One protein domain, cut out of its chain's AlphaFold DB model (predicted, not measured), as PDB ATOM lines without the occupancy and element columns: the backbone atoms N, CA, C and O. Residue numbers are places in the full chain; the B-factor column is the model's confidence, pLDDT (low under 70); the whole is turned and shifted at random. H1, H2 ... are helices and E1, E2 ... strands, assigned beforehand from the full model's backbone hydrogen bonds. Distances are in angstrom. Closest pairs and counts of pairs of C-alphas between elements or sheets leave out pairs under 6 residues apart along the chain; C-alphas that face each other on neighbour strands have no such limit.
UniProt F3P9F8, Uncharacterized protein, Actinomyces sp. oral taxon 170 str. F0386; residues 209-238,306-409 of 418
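AT A GLANCE: This is residues 209 to 238 and 306 to 409 of the 418 residues of an uncharacterized protein of Actinomyces sp. oral taxon 170 str. F0386 (UniProt F3P9F8). A small twisted sheet, E5 E6 E7, lies in the middle between two helices, the long H3 over one face and H4 across the other. H3 also reaches a second small sheet, E1 E2 E3 E4, and the short helices H1 and H2 pack on H3. The 134 printed residues include four named helices and seven named strands, in the order H1 H2 E1 E2 E3 E4 E5 E6 E7 H3 H4; the class is mixed, and both sheets are antiparallel, their strands ordered as named here. The whole is compact and rounded, with a radius of gyration of the C-alphas of 13.8 A and spans of 36 by 32 by 28 A.

HOW THE PARTS SIT: H1, residues 213 to 220, touches H3, residues 359 to 379, the same way at a shallow tilt of 34 degrees, only just short of steep; the closest C-alphas are those of Arg 219 and Ala 368, 4.8 A apart, and H3 uses residues 364 to 371 alone. H2, residues 224 to 228, touches H3 at its residues 372 to 379 alone, closest at the C-alphas of Ala 228 and Thr 379, 5.9 A. E1, residues 233 to 238, and E2, residues 306 to 310, are antiparallel at 176 degrees, with N 235 and O 307 within hydrogen-bond range at 2.9 A. E2, E3, residues 313 to 316, and E4, residues 319 to 321, form a meander, each strand the antiparallel neighbour of the one before; N 315 and O 308 are 2.8 A apart in the hairpin E2 and E3, N 314 and O 321 2.8 A in the hairpin E3 and E4. E5, residues 330 to 333, E6, residues 336 to 340, and E7, residues 346 to 349, form another meander, only just strongly twisted, up to 4.2 A off its plane; N 338 and O 331 are 2.8 A apart, N 347 and O 339 2.8 A. H3 and H4, residues 395 to 407, lie on opposite faces of this sheet, three layers with helices on both faces. H3 is over E5 and E6 at a height of 8.9 A, closest at the C-alphas of Arg 336 and Ala 366, 5.5 A; H4 is over E5 at 8.0 A, across the strands, closest at those of Ala 333 and Asp 400, 5.8 A. In H1, H2, H3 and H4 every O i to N i+4 pair is within hydrogen-bond range.

IN THESE COORDINATES: H1 begins at C-alpha 213, (12.734, -16.107, -81.349). E1 measures 16.5 A, and H3 30.0 A from C-alpha 359 at (18.473, -1.138, -78.623). H4 measures 18.2 A and ends at C-alpha 407, (12.080, -11.650, -88.151).

THE WHOLE: The two C-alphas farthest apart, of Asn 229 and Glu 395, are 38.0 A apart. Residues 239 to 305 are not printed; C-alphas 238 and 306 are 9.2 A apart across the cut. The link H3 to H4 is long, 15 residues. Residues 238, 355 and 356 have pLDDT under 70.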
ATOM      1  N   LEU A 209      17.027 -14.850 -94.024       81.50
ATOM      2  CA  LEU A 209      16.506 -14.382 -92.748       81.50
ATOM      3  C   LEU A 209      15.571 -15.418 -92.137       81.50
ATOM      4  O   LEU A 209      14.674 -15.955 -92.784       81.50
ATOM      5  N   GLN A 210      15.753 -15.640 -90.842       83.81
ATOM      6  CA  GLN A 210      14.869 -16.471 -90.040       83.81
ATOM      7  C   GLN A 210      14.126 -15.621 -89.014       83.81
ATOM      8  O   GLN A 210      14.554 -14.518 -88.651       83.81
ATOM      9  N   ALA A 211      12.998 -16.155 -88.547       86.12
ATOM     10  CA  ALA A 211      12.264 -15.575 -87.438       86.12
ATOM     11  C   ALA A 211      13.173 -15.508 -86.204       86.12
ATOM     12  O   ALA A 211      13.786 -16.497 -85.807       86.12
ATOM     13  N   ASP A 212      13.254 -14.327 -85.606       87.38
ATOM     14  CA  ASP A 212      14.004 -14.082 -84.389       87.38
ATOM     15  C   ASP A 212      13.137 -14.525 -83.195       87.38
ATOM     16  O   ASP A 212      12.081 -13.922 -82.952       87.38
ATOM     17  N   PRO A 213      13.544 -15.564 -82.437       88.81
ATOM     18  CA  PRO A 213      12.734 -16.107 -81.349       88.81
ATOM     19  C   PRO A 213      12.336 -15.062 -80.303       88.81
ATOM     20  O   PRO A 213      11.275 -15.169 -79.687       88.81
ATOM     21  N   GLU A 214      13.166 -14.041 -80.090       88.31
ATOM     22  CA  GLU A 214      12.901 -12.997 -79.102       88.31
ATOM     23  C   GLU A 214      11.895 -11.971 -79.617       88.31
ATOM     24  O   GLU A 214      11.035 -11.528 -78.856       88.31
ATOM     25  N   MET A 215      11.926 -11.650 -80.914       89.12
ATOM     26  CA  MET A 215      10.904 -10.802 -81.537       89.12
ATOM     27  C   MET A 215       9.539 -11.486 -81.539       89.12
ATOM     28  O   MET A 215       8.535 -10.858 -81.199       89.12
ATOM     29  N   VAL A 216       9.510 -12.781 -81.867       88.94
ATOM     30  CA  VAL A 216       8.290 -13.598 -81.818       88.94
ATOM     31  C   VAL A 216       7.739 -13.648 -80.390       88.94
ATOM     32  O   VAL A 216       6.541 -13.445 -80.185       88.94
ATOM     33  N   ARG A 217       8.608 -13.837 -79.386       90.19
ATOM     34  CA  ARG A 217       8.220 -13.820 -77.968       90.19
ATOM     35  C   ARG A 217       7.665 -12.465 -77.534       90.19
ATOM     36  O   ARG A 217       6.589 -12.430 -76.950       90.19
ATOM     37  N   ALA A 218       8.349 -11.365 -77.853       88.44
ATOM     38  CA  ALA A 218       7.926 -10.015 -77.474       88.44
ATOM     39  C   ALA A 218       6.547  -9.645 -78.049       88.44
ATOM     40  O   ALA A 218       5.761  -8.953 -77.406       88.44
ATOM     41  N   ARG A 219       6.231 -10.142 -79.248       87.62
ATOM     42  CA  ARG A 219       4.897 -10.045 -79.857       87.62
ATOM     43  C   ARG A 219       3.846 -10.877 -79.108       87.62
ATOM     44  O   ARG A 219       2.691 -10.471 -79.033       87.62
ATOM     45  N   GLY A 220       4.227 -12.040 -78.582       83.44
ATOM     46  CA  GLY A 220       3.335 -12.949 -77.858       83.44
ATOM     47  C   GLY A 220       3.052 -12.554 -76.404       83.44
ATOM     48  O   GLY A 220       2.029 -12.958 -75.863       83.44
ATOM     49  N   GLU A 221       3.911 -11.746 -75.777       82.19
ATOM     50  CA  GLU A 221       3.864 -11.387 -74.344       82.19
ATOM     51  C   GLU A 221       2.763 -10.364 -73.978       82.19
ATOM     52  O   GLU A 221       2.858  -9.617 -73.006       82.19
ATOM     53  N   ILE A 222       1.701 -10.290 -74.774       83.62
ATOM     54  CA  ILE A 222       0.687  -9.245 -74.671       83.62
ATOM     55  C   ILE A 222      -0.554  -9.773 -73.965       83.62
ATOM     56  O   ILE A 222      -1.237 -10.673 -74.456       83.62
ATOM     57  N   ASP A 223      -0.901  -9.141 -72.845       84.06
ATOM     58  CA  ASP A 223      -2.137  -9.427 -72.125       84.06
ATOM     59  C   ASP A 223      -3.361  -8.898 -72.893       84.06
ATOM     60  O   ASP A 223      -3.740  -7.723 -72.815       84.06
ATOM     61  N   ARG A 224      -3.995  -9.802 -73.648       84.31
ATOM     62  CA  ARG A 224      -5.201  -9.524 -74.441       84.31
ATOM     63  C   ARG A 224      -6.364  -9.035 -73.580       84.31
ATOM     64  O   ARG A 224      -7.134  -8.191 -74.036       84.31
ATOM     65  N   THR A 225      -6.484  -9.526 -72.347       83.06
ATOM     66  CA  THR A 225      -7.588  -9.157 -71.449       83.06
ATOM     67  C   THR A 225      -7.417  -7.732 -70.934       83.06
ATOM     68  O   THR A 225      -8.353  -6.930 -70.981       83.06
ATOM     69  N   ALA A 226      -6.190  -7.359 -70.557       85.06
ATOM     70  CA  ALA A 226      -5.866  -5.995 -70.164       85.06
ATOM     71  C   ALA A 226      -6.028  -4.994 -71.316       85.06
ATOM     72  O   ALA A 226      -6.357  -3.836 -71.062       85.06
ATOM     73  N   ILE A 227      -5.803  -5.406 -72.569       87.25
ATOM     74  CA  ILE A 227      -6.028  -4.550 -73.745       87.25
ATOM     75  C   ILE A 227      -7.517  -4.347 -74.013       87.25
ATOM     76  O   ILE A 227      -7.931  -3.207 -74.218       87.25
ATOM     77  N   ALA A 228      -8.317  -5.417 -73.987       84.06
ATOM     78  CA  ALA A 228      -9.753  -5.345 -74.258       84.06
ATOM     79  C   ALA A 228     -10.483  -4.407 -73.278       84.06
ATOM     80  O   ALA A 228     -11.383  -3.673 -73.671       84.06
ATOM     81  N   ASN A 229     -10.040  -4.368 -72.017       87.62
ATOM     82  CA  ASN A 229     -10.632  -3.518 -70.980       87.62
ATOM     83  C   ASN A 229     -10.239  -2.029 -71.082       87.62
ATOM     84  O   ASN A 229     -10.799  -1.190 -70.373       87.62
ATOM     85  N   ARG A 230      -9.261  -1.661 -71.921       88.44
ATOM     86  CA  ARG A 230      -8.786  -0.272 -72.028       88.44
ATOM     87  C   ARG A 230      -9.609   0.522 -73.029       88.44
ATOM     88  O   ARG A 230      -9.617   0.217 -74.212       88.44
ATOM     89  N   LYS A 231     -10.170   1.649 -72.581       88.12
ATOM     90  CA  LYS A 231     -10.901   2.597 -73.442       88.12
ATOM     91  C   LYS A 231     -10.023   3.306 -74.488       88.12
ATOM     92  O   LYS A 231     -10.538   3.712 -75.525       88.12
ATOM     93  N   GLU A 232      -8.735   3.503 -74.211       89.50
ATOM     94  CA  GLU A 232      -7.751   4.068 -75.146       89.50
ATOM     95  C   GLU A 232      -6.333   3.583 -74.799       89.50
ATOM     96  O   GLU A 232      -6.050   3.253 -73.642       89.50
ATOM     97  N   LEU A 233      -5.423   3.563 -75.783       88.62
ATOM     98  CA  LEU A 233      -3.991   3.351 -75.535       88.62
ATOM     99  C   LEU A 233      -3.239   4.672 -75.672       88.62
ATOM    100  O   LEU A 233      -3.265   5.317 -76.718       88.62
ATOM    101  N   THR A 234      -2.538   5.059 -74.609       87.69
ATOM    102  CA  THR A 234      -1.719   6.271 -74.579       87.69
ATOM    103  C   THR A 234      -0.251   5.899 -74.466       87.69
ATOM    104  O   THR A 234       0.180   5.324 -73.465       87.69
ATOM    105  N   TYR A 235       0.531   6.283 -75.469       87.12
ATOM    106  CA  TYR A 235       1.982   6.167 -75.446       87.12
ATOM    107  C   TYR A 235       2.599   7.538 -75.202       87.12
ATOM    108  O   TYR A 235       2.580   8.416 -76.065       87.12
ATOM    109  N   CYS A 236       3.159   7.699 -74.006       80.62
ATOM    110  CA  CYS A 236       3.911   8.869 -73.580       80.62
ATOM    111  C   CYS A 236       5.263   8.382 -73.082       80.62
ATOM    112  O   CYS A 236       5.354   7.783 -72.013       80.62
ATOM    113  N   ALA A 237       6.315   8.619 -73.851       70.50
ATOM    114  CA  ALA A 237       7.650   8.232 -73.443       70.50
ATOM    115  C   ALA A 237       8.655   9.309 -73.855       70.50
ATOM    116  O   ALA A 237       8.574   9.829 -74.974       70.50
ATOM    117  N   PRO A 238       9.602   9.661 -72.967       67.44
ATOM    118  CA  PRO A 238      10.675  10.564 -73.331       67.44
ATOM    119  C   PRO A 238      11.531   9.913 -74.417       67.44
ATOM    120  O   PRO A 238      11.873   8.731 -74.334       67.44
ATOM    121  N   ARG A 306       3.733  12.214 -77.993       83.44
ATOM    122  CA  ARG A 306       2.587  11.391 -77.596       83.44
ATOM    123  C   ARG A 306       1.938  10.754 -78.818       83.44
ATOM    124  O   ARG A 306       1.828  11.420 -79.850       83.44
ATOM    125  N   THR A 307       1.497   9.511 -78.661       86.81
ATOM    126  CA  THR A 307       0.584   8.830 -79.587       86.81
ATOM    127  C   THR A 307      -0.630   8.369 -78.799       86.81
ATOM    128  O   THR A 307      -0.479   7.692 -77.781       86.81
ATOM    129  N   LEU A 308      -1.816   8.767 -79.256       88.25
ATOM    130  CA  LEU A 308      -3.089   8.357 -78.666       88.25
ATOM    131  C   LEU A 308      -3.812   7.449 -79.652       88.25
ATOM    132  O   LEU A 308      -3.976   7.801 -80.815       88.25
ATOM    133  N   VAL A 309      -4.249   6.292 -79.186       90.75
ATOM    134  CA  VAL A 309      -4.965   5.299 -79.984       90.75
ATOM    135  C   VAL A 309      -6.406   5.278 -79.504       90.75
ATOM    136  O   VAL A 309      -6.676   4.943 -78.349       90.75
ATOM    137  N   ARG A 310      -7.321   5.696 -80.381       91.31
ATOM    138  CA  ARG A 310      -8.749   5.860 -80.090       91.31
ATOM    139  C   ARG A 310      -9.589   5.204 -81.176       91.31
ATOM    140  O   ARG A 310      -9.108   4.943 -82.274       91.31
ATOM    141  N   ARG A 311     -10.891   5.032 -80.919       87.44
ATOM    142  CA  ARG A 311     -11.820   4.483 -81.923       87.44
ATOM    143  C   ARG A 311     -11.876   5.324 -83.201       87.44
ATOM    144  O   ARG A 311     -11.930   4.766 -84.281       87.44
ATOM    145  N   ALA A 312     -11.784   6.652 -83.080       87.31
ATOM    146  CA  ALA A 312     -11.768   7.564 -84.228       87.31
ATOM    147  C   ALA A 312     -10.499   7.456 -85.100       87.31
ATOM    148  O   ALA A 312     -10.478   7.987 -86.205       87.31
ATOM    149  N   GLY A 313      -9.439   6.815 -84.598       88.88
ATOM    150  CA  GLY A 313      -8.161   6.680 -85.287       88.88
ATOM    151  C   GLY A 313      -6.963   6.849 -84.355       88.88
ATOM    152  O   GLY A 313      -7.089   7.038 -83.139       88.88
ATOM    153  N   ILE A 314      -5.779   6.814 -84.953       90.69
ATOM    154  CA  ILE A 314      -4.496   6.981 -84.274       90.69
ATOM    155  C   ILE A 314      -4.090   8.453 -84.368       90.69
ATOM    156  O   ILE A 314      -3.838   8.981 -85.452       90.69
ATOM    157  N   GLN A 315      -4.030   9.142 -83.232       89.00
ATOM    158  CA  GLN A 315      -3.670  10.551 -83.171       89.00
ATOM    159  C   GLN A 315      -2.158  10.728 -83.009       89.00
ATOM    160  O   GLN A 315      -1.565  10.340 -81.997       89.00
ATOM    161  N   VAL A 316      -1.545  11.386 -83.992       84.88
ATOM    162  CA  VAL A 316      -0.109  11.670 -84.056       84.88
ATOM    163  C   VAL A 316       0.098  13.147 -84.371       84.88
ATOM    164  O   VAL A 316      -0.371  13.645 -85.391       84.88
ATOM    165  N   LYS A 317       0.831  13.869 -83.510       79.12
ATOM    166  CA  LYS A 317       1.153  15.304 -83.700       79.12
ATOM    167  C   LYS A 317      -0.081  16.170 -84.042       79.12
ATOM    168  O   LYS A 317      -0.015  17.037 -84.906       79.12
ATOM    169  N   GLY A 318      -1.215  15.899 -83.395       79.12
ATOM    170  CA  GLY A 318      -2.474  16.622 -83.614       79.12
ATOM    171  C   GLY A 318      -3.287  16.179 -84.836       79.12
ATOM    172  O   GLY A 318      -4.425  16.609 -84.969       79.12
ATOM    173  N   ARG A 319      -2.764  15.289 -85.690       85.31
ATOM    174  CA  ARG A 319      -3.500  14.701 -86.821       85.31
ATOM    175  C   ARG A 319      -4.112  13.367 -86.418       85.31
ATOM    176  O   ARG A 319      -3.459  12.596 -85.719       85.31
ATOM    177  N   VAL A 320      -5.338  13.099 -86.860       88.69
ATOM    178  CA  VAL A 320      -5.995  11.795 -86.695       88.69
ATOM    179  C   VAL A 320      -5.773  10.994 -87.967       88.69
ATOM    180  O   VAL A 320      -6.100  11.455 -89.057       88.69
ATOM    181  N   ILE A 321      -5.175   9.821 -87.816       89.69
ATOM    182  CA  ILE A 321      -4.882   8.901 -88.908       89.69
ATOM    183  C   ILE A 321      -5.896   7.758 -88.825       89.69
ATOM    184  O   ILE A 321      -6.120   7.257 -87.717       89.69
ATOM    185  N   PRO A 322      -6.540   7.366 -89.939       90.19
ATOM    186  CA  PRO A 322      -7.491   6.261 -89.931       90.19
ATOM    187  C   PRO A 322      -6.826   4.955 -89.482       90.19
ATOM    188  O   PRO A 322      -5.602   4.813 -89.530       90.19
ATOM    189  N   TRP A 323      -7.652   4.012 -89.031       90.81
ATOM    190  CA  TRP A 323      -7.188   2.681 -88.661       90.81
ATOM    191  C   TRP A 323      -6.587   1.942 -89.871       90.81
ATOM    192  O   TRP A 323      -7.096   2.114 -90.982       90.81
ATOM    193  N   PRO A 324      -5.504   1.163 -89.675       88.94
ATOM    194  CA  PRO A 324      -4.972   0.268 -90.702       88.94
ATOM    195  C   PRO A 324      -6.029  -0.727 -91.194       88.94
ATOM    196  O   PRO A 324      -6.844  -1.201 -90.402       88.94
ATOM    197  N   GLU A 325      -5.975  -1.054 -92.487       86.38
ATOM    198  CA  GLU A 325      -6.867  -2.036 -93.127       86.38
ATOM    199  C   GLU A 325      -6.304  -3.463 -93.000       86.38
ATOM    200  O   GLU A 325      -7.067  -4.421 -93.013       86.38
ATOM    201  N   SER A 326      -4.987  -3.619 -92.827       87.50
ATOM    202  CA  SER A 326      -4.323  -4.910 -92.589       87.50
ATOM    203  C   SER A 326      -3.356  -4.833 -91.409       87.50
ATOM    204  O   SER A 326      -2.761  -3.780 -91.147       87.50
ATOM    205  N   ARG A 327      -3.094  -5.966 -90.731       88.62
ATOM    206  CA  ARG A 327      -2.029  -6.045 -89.713       88.62
ATOM    207  C   ARG A 327      -0.698  -5.618 -90.299       88.62
ATOM    208  O   ARG A 327       0.100  -4.998 -89.596       88.62
ATOM    209  N   SER A 328      -0.450  -5.957 -91.560       86.75
ATOM    210  CA  SER A 328       0.820  -5.689 -92.225       86.75
ATOM    211  C   SER A 328       1.115  -4.187 -92.355       86.75
ATOM    212  O   SER A 328       2.284  -3.812 -92.413       86.75
ATOM    213  N   ASP A 329       0.097  -3.319 -92.325       89.31
ATOM    214  CA  ASP A 329       0.269  -1.861 -92.386       89.31
ATOM    215  C   ASP A 329       0.992  -1.306 -91.152       89.31
ATOM    216  O   ASP A 329       1.585  -0.229 -91.208       89.31
ATOM    217  N   LEU A 330       0.982  -2.033 -90.032       92.44
ATOM    218  CA  LEU A 330       1.756  -1.702 -88.842       92.44
ATOM    219  C   LEU A 330       3.066  -2.491 -88.824       92.44
ATOM    220  O   LEU A 330       3.082  -3.720 -88.807       92.44
ATOM    221  N   TYR A 331       4.198  -1.804 -88.740       93.19
ATOM    222  CA  TYR A 331       5.502  -2.467 -88.713       93.19
ATOM    223  C   TYR A 331       6.490  -1.736 -87.810       93.19
ATOM    224  O   TYR A 331       6.267  -0.599 -87.394       93.19
ATOM    225  N   VAL A 332       7.586  -2.404 -87.458       92.69
ATOM    226  CA  VAL A 332       8.654  -1.813 -86.644       92.69
ATOM    227  C   VAL A 332       9.881  -1.601 -87.515       92.69
ATOM    228  O   VAL A 332      10.365  -2.540 -88.134       92.69
ATOM    229  N   ALA A 333      10.418  -0.383 -87.520       90.31
ATOM    230  CA  ALA A 333      11.689  -0.073 -88.169       90.31
ATOM    231  C   ALA A 333      12.644   0.572 -87.156       90.31
ATOM    232  O   ALA A 333      12.330   1.581 -86.513       90.31
ATOM    233  N   GLY A 334      13.814  -0.046 -86.976       87.06
ATOM    234  CA  GLY A 334      14.727   0.285 -85.885       87.06
ATOM    235  C   GLY A 334      14.113  -0.047 -84.522       87.06
ATOM    236  O   GLY A 334      13.952  -1.209 -84.173       87.06
ATOM    237  N   ASP A 335      13.790   0.985 -83.746       87.25
ATOM    238  CA  ASP A 335      13.197   0.880 -82.405       87.25
ATOM    239  C   ASP A 335      11.881   1.673 -82.273       87.25
ATOM    240  O   ASP A 335      11.534   2.116 -81.180       87.25
ATOM    241  N   ARG A 336      11.157   1.886 -83.382       88.88
ATOM    242  CA  ARG A 336       9.882   2.627 -83.425       88.88
ATOM    243  C   ARG A 336       8.846   1.915 -84.288       88.88
ATOM    244  O   ARG A 336       9.202   1.226 -85.241       88.88
ATOM    245  N   VAL A 337       7.574   2.137 -83.971       92.44
ATOM    246  CA  VAL A 337       6.435   1.655 -84.759       92.44
ATOM    247  C   VAL A 337       6.102   2.657 -85.859       92.44
ATOM    248  O   VAL A 337       6.105   3.873 -85.639       92.44
ATOM    249  N   PHE A 338       5.795   2.128 -87.033       93.06
ATOM    250  CA  PHE A 338       5.361   2.852 -88.212       93.06
ATOM    251  C   PHE A 338       4.023   2.301 -88.693       93.06
ATOM    252  O   PHE A 338       3.723   1.121 -88.522       93.06
ATOM    253  N   LEU A 339       3.238   3.187 -89.293       93.19
ATOM    254  CA  LEU A 339       2.000   2.873 -89.984       93.19
ATOM    255  C   LEU A 339       2.182   3.198 -91.470       93.19
ATOM    256  O   LEU A 339       2.623   4.298 -91.808       93.19
ATOM    257  N   ALA A 340       1.834   2.266 -92.348       91.50
ATOM    258  CA  ALA A 340       1.725   2.504 -93.776       91.50
ATOM    259  C   ALA A 340       0.488   3.372 -94.039       91.50
ATOM    260  O   ALA A 340      -0.648   2.966 -93.796       91.50
ATOM    261  N   GLY A 341       0.703   4.603 -94.496       87.44
ATOM    262  CA  GLY A 341      -0.373   5.460 -94.973       87.44
ATOM    263  C   GLY A 341      -1.027   4.861 -96.219       87.44
ATOM    264  O   GLY A 341      -0.387   4.142 -96.984       87.44
ATOM    265  N   ARG A 342      -2.295   5.207 -96.471       85.56
ATOM    266  CA  ARG A 342      -3.037   4.764 -97.671       85.56
ATOM    267  C   ARG A 342      -2.358   5.135 -98.991       85.56
ATOM    268  O   ARG A 342      -2.597   4.506-100.014       85.56
ATOM    269  N   ASP A 343      -1.537   6.174 -98.972       87.06
ATOM    270  CA  ASP A 343      -0.745   6.646-100.100       87.06
ATOM    271  C   ASP A 343       0.597   5.905-100.258       87.06
ATOM    272  O   ASP A 343       1.345   6.206-101.189       87.06
ATOM    273  N   GLY A 344       0.908   4.951 -99.376       85.69
ATOM    274  CA  GLY A 344       2.195   4.258 -99.308       85.69
ATOM    275  C   GLY A 344       3.284   5.065 -98.592       85.69
ATOM    276  O   GLY A 344       4.467   4.742 -98.718       85.69
ATOM    277  N   SER A 345       2.923   6.136 -97.872       88.94
ATOM    278  CA  SER A 345       3.875   6.909 -97.069       88.94
ATOM    279  C   SER A 345       4.102   6.270 -95.686       88.94
ATOM    280  O   SER A 345       3.152   5.834 -95.038       88.94
ATOM    281  N   PRO A 346       5.349   6.200 -95.187       89.94
ATOM    282  CA  PRO A 346       5.623   5.686 -93.849       89.94
ATOM    283  C   PRO A 346       5.325   6.757 -92.788       89.94
ATOM    284  O   PRO A 346       6.001   7.787 -92.712       89.94
ATOM    285  N   VAL A 347       4.342   6.512 -91.921       90.44
ATOM    286  CA  VAL A 347       3.987   7.417 -90.822       90.44
ATOM    287  C   VAL A 347       4.594   6.914 -89.505       90.44
ATOM    288  O   VAL A 347       4.168   5.881 -88.990       90.44
ATOM    289  N   PRO A 348       5.548   7.639 -88.891       89.88
ATOM    290  CA  PRO A 348       6.089   7.258 -87.590       89.88
ATOM    291  C   PRO A 348       5.059   7.476 -86.477       89.88
ATOM    292  O   PRO A 348       4.522   8.579 -86.340       89.88
ATOM    293  N   LEU A 349       4.872   6.477 -85.613       89.88
ATOM    294  CA  LEU A 349       4.100   6.603 -84.378       89.88
ATOM    295  C   LEU A 349       5.041   7.029 -83.241       89.88
ATOM    296  O   LEU A 349       5.788   6.204 -82.703       89.88
ATOM    297  N   PRO A 350       5.086   8.320 -82.865       82.38
ATOM    298  CA  PRO A 350       6.021   8.787 -81.856       82.38
ATOM    299  C   PRO A 350       5.740   8.156 -80.487       82.38
ATOM    300  O   PRO A 350       4.645   7.685 -80.209       82.38
ATOM    301  N   ALA A 351       6.731   8.167 -79.599       81.62
ATOM    302  CA  ALA A 351       6.632   7.570 -78.263       81.62
ATOM    303  C   ALA A 351       6.476   6.044 -78.193       81.62
ATOM    304  O   ALA A 351       6.517   5.491 -77.093       81.62
ATOM    305  N   THR A 352       6.408   5.360 -79.335       82.12
ATOM    306  CA  THR A 352       6.509   3.902 -79.393       82.12
ATOM    307  C   THR A 352       7.972   3.443 -79.347       82.12
ATOM    308  O   THR A 352       8.868   4.168 -79.781       82.12
ATOM    309  N   GLY A 353       8.234   2.284 -78.737       72.88
ATOM    310  CA  GLY A 353       9.565   1.688 -78.561       72.88
ATOM    311  C   GLY A 353      10.544   2.485 -77.690       72.88
ATOM    312  O   GLY A 353      11.703   2.111 -77.511       72.88
ATOM    313  N   LEU A 354      10.097   3.594 -77.098       75.25
ATOM    314  CA  LEU A 354      10.932   4.439 -76.253       75.25
ATOM    315  C   LEU A 354      11.040   3.899 -74.814       75.25
ATOM    316  O   LEU A 354      10.156   3.227 -74.275       75.25
ATOM    317  N   GLY A 355      12.163   4.216 -74.165       69.19
ATOM    318  CA  GLY A 355      12.403   3.960 -72.745       69.19
ATOM    319  C   GLY A 355      13.872   3.726 -72.397       69.19
ATOM    320  O   GLY A 355      14.755   3.872 -73.241       69.19
ATOM    321  N   ALA A 356      14.136   3.392 -71.133       66.56
ATOM    322  CA  ALA A 356      15.473   3.037 -70.664       66.56
ATOM    323  C   ALA A 356      15.848   1.603 -71.085       66.56
ATOM    324  O   ALA A 356      15.035   0.685 -70.973       66.56
ATOM    325  N   GLY A 357      17.082   1.419 -71.555       75.94
ATOM    326  CA  GLY A 357      17.618   0.128 -71.995       75.94
ATOM    327  C   GLY A 357      18.391   0.223 -73.312       75.94
ATOM    328  O   GLY A 357      18.409   1.276 -73.955       75.94
ATOM    329  N   GLY A 358      19.044  -0.876 -73.692       83.69
ATOM    330  CA  GLY A 358      19.713  -1.011 -74.988       83.69
ATOM    331  C   GLY A 358      18.729  -1.118 -76.157       83.69
ATOM    332  O   GLY A 358      17.520  -1.239 -75.953       83.69
ATOM    333  N   PHE A 359      19.256  -1.085 -77.383       86.88
ATOM    334  CA  PHE A 359      18.473  -1.138 -78.623       86.88
ATOM    335  C   PHE A 359      17.484  -2.306 -78.650       86.88
ATOM    336  O   PHE A 359      16.295  -2.086 -78.839       86.88
ATOM    337  N   LYS A 360      17.966  -3.519 -78.369       87.75
ATOM    338  CA  LYS A 360      17.180  -4.757 -78.395       87.75
ATOM    339  C   LYS A 360      15.911  -4.688 -77.536       87.75
ATOM    340  O   LYS A 360      14.814  -4.850 -78.046       87.75
ATOM    341  N   LYS A 361      16.041  -4.293 -76.265       88.19
ATOM    342  CA  LYS A 361      14.899  -4.131 -75.344       88.19
ATOM    343  C   LYS A 361      13.892  -3.077 -75.820       88.19
ATOM    344  O   LYS A 361      12.692  -3.176 -75.577       88.19
ATOM    345  N   ARG A 362      14.383  -2.020 -76.474       88.62
ATOM    346  CA  ARG A 362      13.545  -0.955 -77.044       88.62
ATOM    347  C   ARG A 362      12.826  -1.428 -78.307       88.62
ATOM    348  O   ARG A 362      11.655  -1.109 -78.483       88.62
ATOM    349  N   GLN A 363      13.493  -2.244 -79.117       90.38
ATOM    350  CA  GLN A 363      12.906  -2.918 -80.265       90.38
ATOM    351  C   GLN A 363      11.820  -3.910 -79.832       90.38
ATOM    352  O   GLN A 363      10.697  -3.781 -80.296       90.38
ATOM    353  N   GLU A 364      12.083  -4.802 -78.875       90.38
ATOM    354  CA  GLU A 364      11.078  -5.715 -78.294       90.38
ATOM    355  C   GLU A 364       9.842  -4.956 -77.792       90.38
ATOM    356  O   GLU A 364       8.708  -5.308 -78.109       90.38
ATOM    357  N   ARG A 365      10.047  -3.836 -77.084       90.44
ATOM    358  CA  ARG A 365       8.944  -2.966 -76.656       90.44
ATOM    359  C   ARG A 365       8.182  -2.361 -77.833       90.44
ATOM    360  O   ARG A 365       6.962  -2.263 -77.758       90.44
ATOM    361  N   ALA A 366       8.872  -1.919 -78.884       91.25
ATOM    362  CA  ALA A 366       8.222  -1.405 -80.087       91.25
ATOM    363  C   ALA A 366       7.353  -2.489 -80.739       91.25
ATOM    364  O   ALA A 366       6.240  -2.197 -81.156       91.25
ATOM    365  N   ILE A 367       7.829  -3.736 -80.767       92.50
ATOM    366  CA  ILE A 367       7.106  -4.891 -81.313       92.50
ATOM    367  C   ILE A 367       5.861  -5.192 -80.481       92.50
ATOM    368  O   ILE A 367       4.763  -5.242 -81.031       92.50
ATOM    369  N   ALA A 368       6.004  -5.290 -79.158       91.56
ATOM    370  CA  ALA A 368       4.873  -5.486 -78.255       91.56
ATOM    371  C   ALA A 368       3.833  -4.358 -78.393       91.56
ATOM    372  O   ALA A 368       2.629  -4.598 -78.424       91.56
ATOM    373  N   GLN A 369       4.290  -3.109 -78.534       92.31
ATOM    374  CA  GLN A 369       3.402  -1.968 -78.746       92.31
ATOM    375  C   GLN A 369       2.718  -2.005 -80.117       92.31
ATOM    376  O   GLN A 369       1.523  -1.741 -80.188       92.31
ATOM    377  N   CYS A 370       3.434  -2.373 -81.180       93.19
ATOM    378  CA  CYS A 370       2.888  -2.554 -82.527       93.19
ATOM    379  C   CYS A 370       1.706  -3.533 -82.516       93.19
ATOM    380  O   CYS A 370       0.604  -3.202 -82.953       93.19
ATOM    381  N   GLU A 371       1.909  -4.695 -81.905       92.56
ATOM    382  CA  GLU A 371       0.883  -5.728 -81.763       92.56
ATOM    383  C   GLU A 371      -0.258  -5.305 -80.838       92.56
ATOM    384  O   GLU A 371      -1.425  -5.553 -81.133       92.56
ATOM    385  N   SER A 372       0.038  -4.604 -79.742       92.19
ATOM    386  CA  SER A 372      -1.011  -4.116 -78.841       92.19
ATOM    387  C   SER A 372      -1.936  -3.091 -79.509       92.19
ATOM    388  O   SER A 372      -3.129  -3.077 -79.219       92.19
ATOM    389  N   ILE A 373      -1.409  -2.259 -80.421       93.06
ATOM    390  CA  ILE A 373      -2.205  -1.305 -81.205       93.06
ATOM    391  C   ILE A 373      -3.163  -2.070 -82.114       93.06
ATOM    392  O   ILE A 373      -4.355  -1.767 -82.122       93.06
ATOM    393  N   TRP A 374      -2.661  -3.079 -82.833       92.62
ATOM    394  CA  TRP A 374      -3.489  -3.915 -83.699       92.62
ATOM    395  C   TRP A 374      -4.579  -4.659 -82.917       92.62
ATOM    396  O   TRP A 374      -5.761  -4.533 -83.230       92.62
ATOM    397  N   LEU A 375      -4.206  -5.367 -81.845       92.38
ATOM    398  CA  LEU A 375      -5.143  -6.117 -81.002       92.38
ATOM    399  C   LEU A 375      -6.215  -5.215 -80.381       92.38
ATOM    400  O   LEU A 375      -7.378  -5.608 -80.289       92.38
ATOM    401  N   TRP A 376      -5.854  -4.000 -79.972       93.94
ATOM    402  CA  TRP A 376      -6.831  -3.029 -79.489       93.94
ATOM    403  C   TRP A 376      -7.840  -2.657 -80.579       93.94
ATOM    404  O   TRP A 376      -9.039  -2.636 -80.314       93.94
ATOM    405  N   GLY A 377      -7.370  -2.429 -81.811       92.12
ATOM    406  CA  GLY A 377      -8.232  -2.133 -82.955       92.12
ATOM    407  C   GLY A 377      -9.228  -3.254 -83.252       92.12
ATOM    408  O   GLY A 377     -10.427  -2.994 -83.376       92.12
ATOM    409  N   VAL A 378      -8.749  -4.501 -83.271       92.31
ATOM    410  CA  VAL A 378      -9.575  -5.696 -83.514       92.31
ATOM    411  C   VAL A 378     -10.601  -5.905 -82.399       92.31
ATOM    412  O   VAL A 378     -11.789  -6.056 -82.663       92.31
ATOM    413  N   THR A 379     -10.176  -5.844 -81.135       91.19
ATOM    414  CA  THR A 379     -11.077  -6.042 -79.978       91.19
ATOM    415  C   THR A 379     -12.175  -4.984 -79.872       91.19
ATOM    416  O   THR A 379     -13.248  -5.262 -79.346       91.19
ATOM    417  N   HIS A 380     -11.925  -3.776 -80.379       89.88
ATOM    418  CA  HIS A 380     -12.889  -2.677 -80.371       89.88
ATOM    419  C   HIS A 380     -13.700  -2.565 -81.671       89.88
ATOM    420  O   HIS A 380     -14.506  -1.637 -81.786       89.88
ATOM    421  N   GLY A 381     -13.502  -3.488 -82.623       89.44
ATOM    422  CA  GLY A 381     -14.218  -3.543 -83.900       89.44
ATOM    423  C   GLY A 381     -13.896  -2.388 -84.851       89.44
ATOM    424  O   GLY A 381     -14.737  -2.019 -85.663       89.44
ATOM    425  N   VAL A 382     -12.723  -1.762 -84.712       90.75
ATOM    426  CA  VAL A 382     -12.284  -0.635 -85.562       90.75
ATOM    427  C   VAL A 382     -11.182  -1.019 -86.551       90.75
ATOM    428  O   VAL A 382     -10.865  -0.229 -87.435       90.75
ATOM    429  N   ALA A 383     -10.607  -2.214 -86.403       88.38
ATOM    430  CA  ALA A 383      -9.687  -2.819 -87.355       88.38
ATOM    431  C   ALA A 383     -10.098  -4.274 -87.600       88.38
ATOM    432  O   ALA A 383     -10.505  -4.972 -86.674       88.38
ATOM    433  N   GLU A 384      -9.964  -4.724 -88.837       85.94
ATOM    434  CA  GLU A 384     -10.239  -6.092 -89.268       85.94
ATOM    435  C   GLU A 384      -9.173  -6.474 -90.291       85.94
ATOM    436  O   GLU A 384      -8.703  -5.609 -91.029       85.94
ATOM    437  N   GLU A 385      -8.748  -7.738 -90.309       86.12
ATOM    438  CA  GLU A 385      -7.724  -8.185 -91.253       86.12
ATOM    439  C   GLU A 385      -8.295  -8.231 -92.670       86.12
ATOM    440  O   GLU A 385      -9.128  -9.080 -92.983       86.12
ATOM    441  N   HIS A 386      -7.814  -7.341 -93.533       81.44
ATOM    442  CA  HIS A 386      -8.056  -7.406 -94.968       81.44
ATOM    443  C   HIS A 386      -6.789  -7.880 -95.682       81.44
ATOM    444  O   HIS A 386      -5.684  -7.465 -95.337       81.44
ATOM    445  N   ASP A 387      -6.942  -8.686 -96.734       75.88
ATOM    446  CA  ASP A 387      -5.827  -9.244 -97.519       75.88
ATOM    447  C   ASP A 387      -5.202  -8.219 -98.492       75.88
ATOM    448  O   ASP A 387      -4.931  -8.484 -99.663       75.88
ATOM    449  N   ARG A 388      -5.027  -6.976 -98.030       81.38
ATOM    450  CA  ARG A 388      -4.514  -5.863 -98.828       81.38
ATOM    451  C   ARG A 388      -3.149  -5.435 -98.316       81.38
ATOM    452  O   ARG A 388      -3.032  -4.783 -97.284       81.38
ATOM    453  N   TYR A 389      -2.114  -5.723 -99.099       85.56
ATOM    454  CA  TYR A 389      -0.754  -5.285 -98.801       85.56
ATOM    455  C   TYR A 389      -0.435  -3.940 -99.467       85.56
ATOM    456  O   TYR A 389      -0.319  -3.847-100.691       85.56
ATOM    457  N   ILE A 390      -0.258  -2.881 -98.672       87.56
ATOM    458  CA  ILE A 390       0.160  -1.567 -99.180       87.56
ATOM    459  C   ILE A 390       1.686  -1.515 -99.267       87.56
ATOM    460  O   ILE A 390       2.362  -1.460 -98.241       87.56
ATOM    461  N   ARG A 391       2.251  -1.480-100.479       89.94
ATOM    462  CA  ARG A 391       3.696  -1.268-100.673       89.94
ATOM    463  C   ARG A 391       4.081   0.175-100.330       89.94
ATOM    464  O   ARG A 391       3.423   1.120-100.767       89.94
ATOM    465  N   LEU A 392       5.163   0.348 -99.573       90.94
ATOM    466  CA  LEU A 392       5.700   1.673 -99.264       90.94
ATOM    467  C   LEU A 392       6.450   2.254-100.469       90.94
ATOM    468  O   LEU A 392       7.152   1.536-101.174       90.94
ATOM    469  N   ARG A 393       6.343   3.572-100.681       90.25
ATOM    470  CA  ARG A 393       7.066   4.269-101.767       90.25
ATOM    471  C   ARG A 393       8.567   4.393-101.508       90.25
ATOM    472  O   ARG A 393       9.349   4.500-102.443       90.25
ATOM    473  N   ASP A 394       8.955   4.450-100.236       89.44
ATOM    474  CA  ASP A 394      10.358   4.470 -99.832       89.44
ATOM    475  C   ASP A 394      10.878   3.031 -99.769       89.44
ATOM    476  O   ASP A 394      10.570   2.286 -98.838       89.44
ATOM    477  N   GLU A 395      11.690   2.658-100.755       88.44
ATOM    478  CA  GLU A 395      12.285   1.324-100.880       88.44
ATOM    479  C   GLU A 395      13.116   0.922 -99.650       88.44
ATOM    480  O   GLU A 395      13.121  -0.242 -99.250       88.44
ATOM    481  N   ASN A 396      13.765   1.875 -98.972       87.38
ATOM    482  CA  ASN A 396      14.529   1.568 -97.759       87.38
ATOM    483  C   ASN A 396      13.615   1.227 -96.584       87.38
ATOM    484  O   ASN A 396      13.987   0.452 -95.705       87.38
ATOM    485  N   MET A 397      12.433   1.836 -96.536       89.19
ATOM    486  CA  MET A 397      11.416   1.515 -95.539       89.19
ATOM    487  C   MET A 397      10.681   0.228 -95.852       89.19
ATOM    488  O   MET A 397      10.367  -0.524 -94.933       89.19
ATOM    489  N   GLN A 398      10.431  -0.028 -97.134       92.00
ATOM    490  CA  GLN A 398       9.846  -1.277 -97.592       92.00
ATOM    491  C   GLN A 398      10.752  -2.459 -97.218       92.00
ATOM    492  O   GLN A 398      10.282  -3.410 -96.599       92.00
ATOM    493  N   ARG A 399      12.064  -2.340 -97.458       89.25
ATOM    494  CA  ARG A 399      13.079  -3.308 -97.005       89.25
ATOM    495  C   ARG A 399      13.064  -3.517 -95.487       89.25
ATOM    496  O   ARG A 399      13.055  -4.656 -95.033       89.25
ATOM    497  N   ASP A 400      13.044  -2.445 -94.688       89.31
ATOM    498  CA  ASP A 400      12.981  -2.562 -93.219       89.31
ATOM    499  C   ASP A 400      11.711  -3.294 -92.756       89.31
ATOM    500  O   ASP A 400      11.767  -4.102 -91.826       89.31
ATOM    501  N   ARG A 401      10.572  -3.022 -93.406       90.94
ATOM    502  CA  ARG A 401       9.297  -3.695 -93.138       90.94
ATOM    503  C   ARG A 401       9.372  -5.181 -93.464       90.94
ATOM    504  O   ARG A 401       8.977  -5.982 -92.628       90.94
ATOM    505  N   GLU A 402       9.893  -5.556 -94.627       91.31
ATOM    506  CA  GLU A 402      10.029  -6.960 -95.039       91.31
ATOM    507  C   GLU A 402      10.936  -7.741 -94.082       91.31
ATOM    508  O   GLU A 402      10.573  -8.822 -93.616       91.31
ATOM    509  N   VAL A 403      12.077  -7.156 -93.700       89.62
ATOM    510  CA  VAL A 403      12.972  -7.746 -92.694       89.62
ATOM    511  C   VAL A 403      12.262  -7.901 -91.353       89.62
ATOM    512  O   VAL A 403      12.401  -8.938 -90.701       89.62
ATOM    513  N   PHE A 404      11.495  -6.897 -90.929       90.31
ATOM    514  CA  PHE A 404      10.694  -6.990 -89.715       90.31
ATOM    515  C   PHE A 404       9.639  -8.099 -89.804       90.31
ATOM    516  O   PHE A 404       9.523  -8.882 -88.869       90.31
ATOM    517  N   GLU A 405       8.900  -8.203 -90.908       90.75
ATOM    518  CA  GLU A 405       7.857  -9.214 -91.103       90.75
ATOM    519  C   GLU A 405       8.422 -10.639 -91.024       90.75
ATOM    520  O   GLU A 405       7.824 -11.497 -90.372       90.75
ATOM    521  N   ILE A 406       9.597 -10.890 -91.612       90.12
ATOM    522  CA  ILE A 406      10.274 -12.192 -91.520       90.12
ATOM    523  C   ILE A 406      10.765 -12.439 -90.087       90.12
ATOM    524  O   ILE A 406      10.443 -13.462 -89.482       90.12
ATOM    525  N   ARG A 407      11.498 -11.485 -89.495       88.31
ATOM    526  CA  ARG A 407      12.080 -11.650 -88.151       88.31
ATOM    527  C   ARG A 407      11.030 -11.745 -87.049       88.31
ATOM    528  O   ARG A 407      11.232 -12.460 -86.077       88.31
ATOM    529  N   ALA A 408       9.902 -11.062 -87.189       86.75
ATOM    530  CA  ALA A 408       8.788 -11.155 -86.255       86.75
ATOM    531  C   ALA A 408       7.931 -12.413 -86.470       86.75
ATOM    532  O   ALA A 408       6.967 -12.608 -85.728       86.75
ATOM    533  N   GLY A 409       8.242 -13.249 -87.472       86.44
ATOM    534  CA  GLY A 409       7.479 -14.450 -87.809       86.44
ATOM    535  C   GLY A 409       6.062 -14.139 -88.299       86.44
ATOM    536  O   GLY A 409       5.120 -14.847 -87.940       86.44
TER     537      GLY A 409